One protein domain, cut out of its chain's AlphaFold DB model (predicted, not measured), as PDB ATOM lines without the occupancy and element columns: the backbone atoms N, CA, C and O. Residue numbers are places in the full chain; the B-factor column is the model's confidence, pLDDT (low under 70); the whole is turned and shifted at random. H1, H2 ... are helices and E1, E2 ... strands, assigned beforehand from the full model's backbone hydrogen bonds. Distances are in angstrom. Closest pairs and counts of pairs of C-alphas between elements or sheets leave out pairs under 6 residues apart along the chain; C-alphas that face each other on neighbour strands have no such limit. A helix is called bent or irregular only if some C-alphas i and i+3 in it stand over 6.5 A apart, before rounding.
ATOM      1  N   VAL A  42      25.503  18.011  27.971       94.94
ATOM      2  CA  VAL A  42      26.366  18.476  26.889       94.94
ATOM      3  C   VAL A  42      26.804  19.917  27.131       94.94
ATOM      4  O   VAL A  42      26.025  20.763  27.569       94.94
ATOM      5  N   TRP A  43      28.057  20.192  26.801       95.12
ATOM      6  CA  TRP A  43      28.671  21.510  26.783       95.12
ATOM      7  C   TRP A  43      29.144  21.790  25.364       95.12
ATOM      8  O   TRP A  43      29.987  21.060  24.835       95.12
ATOM      9  N   LEU A  44      28.602  22.823  24.722       95.06
ATOM     10  CA  LEU A  44      29.021  23.219  23.383       95.06
ATOM     11  C   LEU A  44      30.136  24.264  23.465       95.06
ATOM     12  O   LEU A  44      30.061  25.220  24.234       95.06
ATOM     13  N   LEU A  45      31.174  24.084  22.645       94.38
ATOM     14  CA  LEU A  45      32.425  24.832  22.743       94.38
ATOM     15  C   LEU A  45      32.724  25.650  21.479       94.38
ATOM     16  O   LEU A  45      32.664  25.147  20.351       94.38
ATOM     17  N   GLU A  46      33.118  26.907  21.680       90.00
ATOM     18  CA  GLU A  46      33.620  27.831  20.660       90.00
ATOM     19  C   GLU A  46      35.156  27.754  20.580       90.00
ATOM     20  O   GLU A  46      35.875  28.669  20.976       90.00
ATOM     21  N   LEU A  47      35.671  26.622  20.092       87.25
ATOM     22  CA  LEU A  47      37.113  26.421  19.912       87.25
ATOM     23  C   LEU A  47      37.659  27.194  18.695       87.25
ATOM     24  O   LEU A  47      36.965  27.305  17.676       87.25
ATOM     25  N   PRO A  48      38.914  27.685  18.757       81.50
ATOM     26  CA  PRO A  48      39.586  28.261  17.600       81.50
ATOM     27  C   PRO A  48      39.793  27.211  16.501       81.50
ATOM     28  O   PRO A  48      39.773  25.999  16.734       81.50
ATOM     29  N   TRP A  49      39.994  27.686  15.272       68.06
ATOM     30  CA  TRP A  49      40.266  26.805  14.142       68.06
ATOM     31  C   TRP A  49      41.587  26.054  14.368       68.06
ATOM     32  O   TRP A  49      42.597  26.676  14.681       68.06
ATOM     33  N   GLY A  50      41.565  24.724  14.242       63.84
ATOM     34  CA  GLY A  50      42.703  23.858  14.580       63.84
ATOM     35  C   GLY A  50      42.735  23.364  16.034       63.84
ATOM     36  O   GLY A  50      43.620  22.591  16.380       63.84
ATOM     37  N   GLY A  51      41.760  23.744  16.870       70.88
ATOM     38  CA  GLY A  51      41.658  23.283  18.257       70.88
ATOM     39  C   GLY A  51      42.672  23.938  19.204       70.88
ATOM     40  O   GLY A  51      43.229  24.993  18.905       70.88
ATOM     41  N   LEU A  52      42.882  23.335  20.376       69.94
ATOM     42  CA  LEU A  52      43.863  23.808  21.359       69.94
ATOM     43  C   LEU A  52      45.224  23.190  21.035       69.94
ATOM     44  O   LEU A  52      45.366  21.971  21.066       69.94
ATOM     45  N   GLY A  53      46.219  24.014  20.694       65.12
ATOM     46  CA  GLY A  53      47.574  23.529  20.399       65.12
ATOM     47  C   GLY A  53      47.686  22.647  19.146       65.12
ATOM     48  O   GLY A  53      48.598  21.833  19.063       65.12
ATOM     49  N   GLY A  54      46.765  22.780  18.182       67.81
ATOM     50  CA  GLY A  54      46.771  22.008  16.929       67.81
ATOM     51  C   GLY A  54      45.986  20.690  16.971       67.81
ATOM     52  O   GLY A  54      46.008  19.943  15.992       67.81
ATOM     53  N   GLY A  55      45.281  20.400  18.072       77.62
ATOM     54  CA  GLY A  55      44.463  19.196  18.230       77.62
ATOM     55  C   GLY A  55      43.113  19.446  18.906       77.62
ATOM     56  O   GLY A  55      42.866  20.481  19.529       77.62
ATOM     57  N   THR A  56      42.210  18.469  18.786       80.56
ATOM     58  CA  THR A  56      40.956  18.469  19.556       80.56
ATOM     59  C   THR A  56      41.260  18.022  20.991       80.56
ATOM     60  O   THR A  56      41.898  16.980  21.151       80.56
ATOM     61  N   PRO A  57      40.840  18.771  22.028       84.62
ATOM     62  CA  PRO A  57      41.091  18.392  23.418       84.62
ATOM     63  C   PRO A  57      40.490  17.028  23.773       84.62
ATOM     64  O   PRO A  57      39.494  16.603  23.182       84.62
ATOM     65  N   ALA A  58      41.064  16.354  24.771       84.69
ATOM     66  CA  ALA A  58      40.555  15.070  25.246       84.69
ATOM     67  C   ALA A  58      39.073  15.168  25.662       84.69
ATOM     68  O   ALA A  58      38.659  16.121  26.320       84.69
ATOM     69  N   GLY A  59      38.266  14.184  25.251       86.56
ATOM     70  CA  GLY A  59      36.826  14.138  25.540       86.56
ATOM     71  C   GLY A  59      35.958  15.090  24.707       86.56
ATOM     72  O   GLY A  59      34.735  15.058  24.832       86.56
ATOM     73  N   VAL A  60      36.548  15.914  23.835       91.69
ATOM     74  CA  VAL A  60      35.807  16.803  22.935       91.69
ATOM     75  C   VAL A  60      35.619  16.131  21.577       91.69
ATOM     76  O   VAL A  60      36.557  15.598  20.994       91.69
ATOM     77  N   THR A  61      34.404  16.182  21.036       91.19
ATOM     78  CA  THR A  61      34.087  15.666  19.696       91.19
ATOM     79  C   THR A  61      33.444  16.753  18.841       91.19
ATOM     80  O   THR A  61      32.610  17.522  19.316       91.19
ATOM     81  N   TYR A  62      33.817  16.832  17.561       89.62
ATOM     82  CA  TYR A  62      33.170  17.735  16.609       89.62
ATOM     83  C   TYR A  62      31.903  17.110  16.012       89.62
ATOM     84  O   TYR A  62      31.957  16.069  15.355       89.62
ATOM     85  N   PHE A  63      30.768  17.791  16.162       88.88
ATOM     86  CA  PHE A  63      29.480  17.359  15.629       88.88
ATOM     87  C   PHE A  63      29.108  18.178  14.396       88.88
ATOM     88  O   PHE A  63      28.674  19.330  14.483       88.88
ATOM     89  N   LYS A  64      29.216  17.560  13.213       85.44
ATOM     90  CA  LYS A  64      28.954  18.224  11.923       85.44
ATOM     91  C   LYS A  64      27.535  18.791  11.802       85.44
ATOM     92  O   LYS A  64      27.354  19.814  11.152       85.44
ATOM     93  N   ALA A  65      26.527  18.152  12.405       83.94
ATOM     94  CA  ALA A  65      25.146  18.641  12.336       83.94
ATOM     95  C   ALA A  65      24.918  19.909  13.182       83.94
ATOM     96  O   ALA A  65      24.096  20.754  12.818       83.94
ATOM     97  N   LEU A  66      25.672  20.046  14.277       85.56
ATOM     98  CA  LEU A  66      25.674  21.224  15.147       85.56
ATOM     99  C   LEU A  66      26.674  22.285  14.672       85.56
ATOM    100  O   LEU A  66      26.576  23.447  15.055       85.56
ATOM    101  N   THR A  67      27.623  21.903  13.811       86.50
ATOM    102  CA  THR A  67      28.779  22.721  13.409       86.50
ATOM    103  C   THR A  67      29.568  23.243  14.613       86.50
ATOM    104  O   THR A  67      30.059  24.370  14.603       86.50
ATOM    105  N   ALA A  68      29.668  22.417  15.654       90.00
ATOM    106  CA  ALA A  68      30.217  22.776  16.952       90.00
ATOM    107  C   ALA A  68      31.005  21.615  17.563       90.00
ATOM    108  O   ALA A  68      30.761  20.448  17.249       90.00
ATOM    109  N   HIS A  69      31.932  21.954  18.453       92.94
ATOM    110  CA  HIS A  69      32.578  20.991  19.332       92.94
ATOM    111  C   HIS A  69      31.708  20.788  20.566       92.94
ATOM    112  O   HIS A  69      31.115  21.747  21.056       92.94
ATOM    113  N   ALA A  70      31.629  19.557  21.056       94.56
ATOM    114  CA  ALA A  70      30.882  19.236  22.256       94.56
ATOM    115  C   ALA A  70      31.716  18.381  23.205       94.56
ATOM    116  O   ALA A  70      32.449  17.490  22.769       94.56
ATOM    117  N   TYR A  71      31.561  18.656  24.491       94.69
ATOM    118  CA  TYR A  71      32.025  17.837  25.599       94.69
ATOM    119  C   TYR A  71      30.794  17.320  26.348       94.69
ATOM    120  O   TYR A  71      29.852  18.081  26.564       94.69
ATOM    121  N   VAL A  72      30.773  16.044  26.723       94.81
ATOM    122  CA  VAL A  72      29.676  15.458  27.507       94.81
ATOM    123  C   VAL A  72      30.238  15.027  28.853       94.81
ATOM    124  O   VAL A  72      31.227  14.298  28.903       94.81
ATOM    125  N   GLY A  73      29.635  15.515  29.933       92.75
ATOM    126  CA  GLY A  73      30.085  15.239  31.292       92.75
ATOM    127  C   GLY A  73      29.226  15.935  32.341       92.75
ATOM    128  O   GLY A  73      28.341  16.729  32.018       92.75
ATOM    129  N   THR A  74      29.481  15.632  33.612       91.94
ATOM    130  CA  THR A  74      28.774  16.233  34.757       91.94
ATOM    131  C   THR A  74      29.152  17.703  34.959       91.94
ATOM    132  O   THR A  74      28.289  18.528  35.245       91.94
ATOM    133  N   ALA A  75      30.422  18.048  34.741       91.94
ATOM    134  CA  ALA A  75      30.957  19.404  34.822       91.94
ATOM    135  C   ALA A  75      31.933  19.667  33.670       91.94
ATOM    136  O   ALA A  75      32.570  18.739  33.168       91.94
ATOM    137  N   LEU A  76      32.052  20.927  33.250       92.81
ATOM    138  CA  LEU A  76      33.022  21.324  32.236       92.81
ATOM    139  C   LEU A  76      34.433  21.386  32.856       92.81
ATOM    140  O   LEU A  76      34.606  22.067  33.863       92.81
ATOM    141  N   PRO A  77      35.450  20.720  32.279       92.62
ATOM    142  CA  PRO A  77      36.824  20.833  32.757       92.62
ATOM    143  C   PRO A  77      37.340  22.275  32.689       92.62
ATOM    144  O   PRO A  77      37.148  22.941  31.671       92.62
ATOM    145  N   SER A  78      38.079  22.715  33.715       92.44
ATOM    146  CA  SER A  78      38.601  24.089  33.824       92.44
ATOM    147  C   SER A  78      39.318  24.610  32.560       92.44
ATOM    148  O   SER A  78      39.010  25.717  32.116       92.44
ATOM    149  N   PRO A  79      40.168  23.823  31.859       90.50
ATOM    150  CA  PRO A  79      40.803  24.280  30.616       90.50
ATOM    151  C   PRO A  79      39.830  24.594  29.463       90.50
ATOM    152  O   PRO A  79      40.202  25.277  28.508       90.50
ATOM    153  N   LEU A  80      38.598  24.078  29.516       92.00
ATOM    154  CA  LEU A  80      37.570  24.277  28.494       92.00
ATOM    155  C   LEU A  80      36.592  25.412  28.835       92.00
ATOM    156  O   LEU A  80      35.898  25.888  27.934       92.00
ATOM    157  N   GLU A  81      36.565  25.898  30.081       92.19
ATOM    158  CA  GLU A  81      35.686  26.989  30.535       92.19
ATOM    159  C   GLU A  81      35.762  28.262  29.671       92.19
ATOM    160  O   GLU A  81      34.708  28.813  29.320       92.19
ATOM    161  N   PRO A  82      36.948  28.730  29.222       91.44
ATOM    162  CA  PRO A  82      37.026  29.911  28.365       91.44
ATOM    163  C   PRO A  82      36.275  29.748  27.039       91.44
ATOM    164  O   PRO A  82      35.770  30.737  26.499       91.44
ATOM    165  N   TYR A  83      36.144  28.512  26.552       92.38
ATOM    166  CA  TYR A  83      35.509  28.160  25.281       92.38
ATOM    167  C   TYR A  83      34.045  27.749  25.427       92.38
ATOM    168  O   TYR A  83      33.401  27.484  24.413       92.38
ATOM    169  N   ALA A  84      33.506  27.710  26.648       93.94
ATOM    170  CA  ALA A  84      32.099  27.418  26.888       93.94
ATOM    171  C   ALA A  84      31.179  28.365  26.105       93.94
ATOM    172  O   ALA A  84      31.492  29.551  25.912       93.94
ATOM    173  N   SER A  85      30.022  27.847  25.690       94.50
ATOM    174  CA  SER A  85      28.988  28.625  25.019       94.50
ATOM    175  C   SER A  85      28.599  29.856  25.854       94.50
ATOM    176  O   SER A  85      28.232  29.784  27.029       94.50
ATOM    177  N   LYS A  86      28.734  31.043  25.255       93.44
ATOM    178  CA  LYS A  86      28.489  32.309  25.962       93.44
ATOM    179  C   LYS A  86      26.990  32.622  26.024       93.44
ATOM    180  O   LYS A  86      26.284  32.290  25.062       93.44
ATOM    181  N   PRO A  87      26.510  33.326  27.069       92.31
ATOM    182  CA  PRO A  87      25.115  33.745  27.165       92.31
ATOM    183  C   PRO A  87      24.619  34.444  25.897       92.31
ATOM    184  O   PRO A  87      25.367  35.174  25.231       92.31
ATOM    185  N   TYR A  88      23.359  34.184  25.554       93.62
ATOM    186  CA  TYR A  88      22.668  34.730  24.382       93.62
ATOM    187  C   TYR A  88      23.323  34.398  23.030       93.62
ATOM    188  O   TYR A  88      23.032  35.035  22.024       93.62
ATOM    189  N   SER A  89      24.251  33.439  22.957       94.25
ATOM    190  CA  SER A  89      24.793  32.974  21.675       94.25
ATOM    191  C   SER A  89      23.892  31.904  21.055       94.25
ATOM    192  O   SER A  89      23.246  31.136  21.762       94.25
ATOM    193  N   TYR A  90      23.909  31.770  19.725       93.81
ATOM    194  CA  TYR A  90      23.227  30.641  19.072       93.81
ATOM    195  C   TYR A  90      23.795  29.280  19.510       93.81
ATOM    196  O   TYR A  90      23.082  28.283  19.531       93.81
ATOM    197  N   LEU A  91      25.079  29.234  19.882       94.06
ATOM    198  CA  LEU A  91      25.684  28.021  20.423       94.06
ATOM    199  C   LEU A  91      25.057  27.650  21.769       94.06
ATOM    200  O   LEU A  91      24.738  26.490  21.990       94.06
ATOM    201  N   ARG A  92      24.827  28.648  22.625       94.62
ATOM    202  CA  ARG A  92      24.149  28.455  23.900       94.62
ATOM    203  C   ARG A  92      22.699  28.018  23.716       94.62
ATOM    204  O   ARG A  92      22.298  27.053  24.344       94.62
ATOM    205  N   TRP A  93      21.976  28.620  22.772       93.69
ATOM    206  CA  TRP A  93      20.635  28.155  22.401       93.69
ATOM    207  C   TRP A  93      20.623  26.655  22.078       93.69
ATOM    208  O   TRP A  93      19.798  25.915  22.595       93.69
ATOM    209  N   LEU A  94      21.543  26.187  21.226       93.44
ATOM    210  CA  LEU A  94      21.629  24.765  20.881       93.44
ATOM    211  C   LEU A  94      21.982  23.890  22.088       93.44
ATOM    212  O   LEU A  94      21.486  22.774  22.182       93.44
ATOM    213  N   GLU A  95      22.841  24.372  22.985       94.62
ATOM    214  CA  GLU A  95      23.182  23.663  24.219       94.62
ATOM    215  C   GLU A  95      21.963  23.521  25.142       94.62
ATOM    216  O   GLU A  95      21.709  22.426  25.640       94.62
ATOM    217  N   ASP A  96      21.188  24.591  25.319       93.75
ATOM    218  CA  ASP A  96      19.986  24.595  26.155       93.75
ATOM    219  C   ASP A  96      18.915  23.636  25.589       93.75
ATOM    220  O   ASP A  96      18.316  22.867  26.337       93.75
ATOM    221  N   GLU A  97      18.729  23.604  24.261       92.50
ATOM    222  CA  GLU A  97      17.824  22.653  23.587       92.50
ATOM    223  C   GLU A  97      18.258  21.192  23.764       92.50
ATOM    224  O   GLU A  97      17.419  20.309  23.922       92.50
ATOM    225  N   LEU A  98      19.566  20.917  23.724       92.94
ATOM    226  CA  LEU A  98      20.090  19.558  23.876       92.94
ATOM    227  C   LEU A  98      20.005  19.058  25.319       92.94
ATOM    228  O   LEU A  98      19.812  17.865  25.534       92.94
ATOM    229  N   ASN A  99      20.161  19.956  26.291       92.94
ATOM    230  CA  ASN A  99      20.075  19.626  27.712       92.94
ATOM    231  C   ASN A  99      18.636  19.652  28.252       92.94
ATOM    232  O   ASN A  99      18.396  19.134  29.337       92.94
ATOM    233  N   GLY A 100      17.690  20.265  27.531       90.38
ATOM    234  CA  GLY A 100      16.313  20.455  27.997       90.38
ATOM    235  C   GLY A 100      16.183  21.466  29.142       90.38
ATOM    236  O   GLY A 100      15.150  21.518  29.803       90.38
TER     237      GLY A 100
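What this domain is: This is residues 42 to 100 of the 313 residues of the protein "Type III restriction/modification enzyme restriction subunit" of Dietzia psychralcaliphila (UniProt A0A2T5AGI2). A small three-stranded sheet has H2 along edge strand E1 on one face and short H1 over the other; a long loop, residues 46 to 59, reaches away from H2. The printed part has 59 residues with named elements E1 E2 E3 H1 H2, in sheet order E1 - E3 - E2, antiparallel; the class is mixed. It is compact, radius of gyration of the C-alphas 10.7 A, spanning 31 by 23 by 17 A.

Where its parts are: Find C-alpha 42 at (26.366, 18.476, 26.889), where E1, residues 42 to 45, begins. E2 is residues 60 to 63; E3, residues 68 to 73, runs 16.2 A. H1, residues 78 to 83, is irregular: C-alphas 79 and 82 are 7.1 A apart. H2, residues 90 to 99, runs 14.3 A to C-alpha 99 at (20.075, 19.626, 27.712).

How they stand to each other: Inner strand E3 is antiparallel to E1 (N 43 to O 71, 2.8 A) and, as a hairpin, to E2 (N 61 to O 70, 2.9 A), within hydrogen-bond range. H2 is on the sheet, height 8.4 A; its closest C-alphas with E1 are Glu 95 and Leu 44, 5.9 A. H1 is on the opposite face, height 9.8 A; its closest C-alphas with E1 are Tyr 83 and Leu 45, 5.2 A. In H2 every O i to N i+4 pair is within range; in H1 0 of 2, but 2 of 3 O i to N i+3 pairs.

The domain as a whole: The farthest C-alphas, Gly 54 and Gly 100, are 32.4 A apart. The printed part has no cut; the link E1 to E2 is long, and pLDDT is under 70 at residues 49 to 50 and 52 to 54.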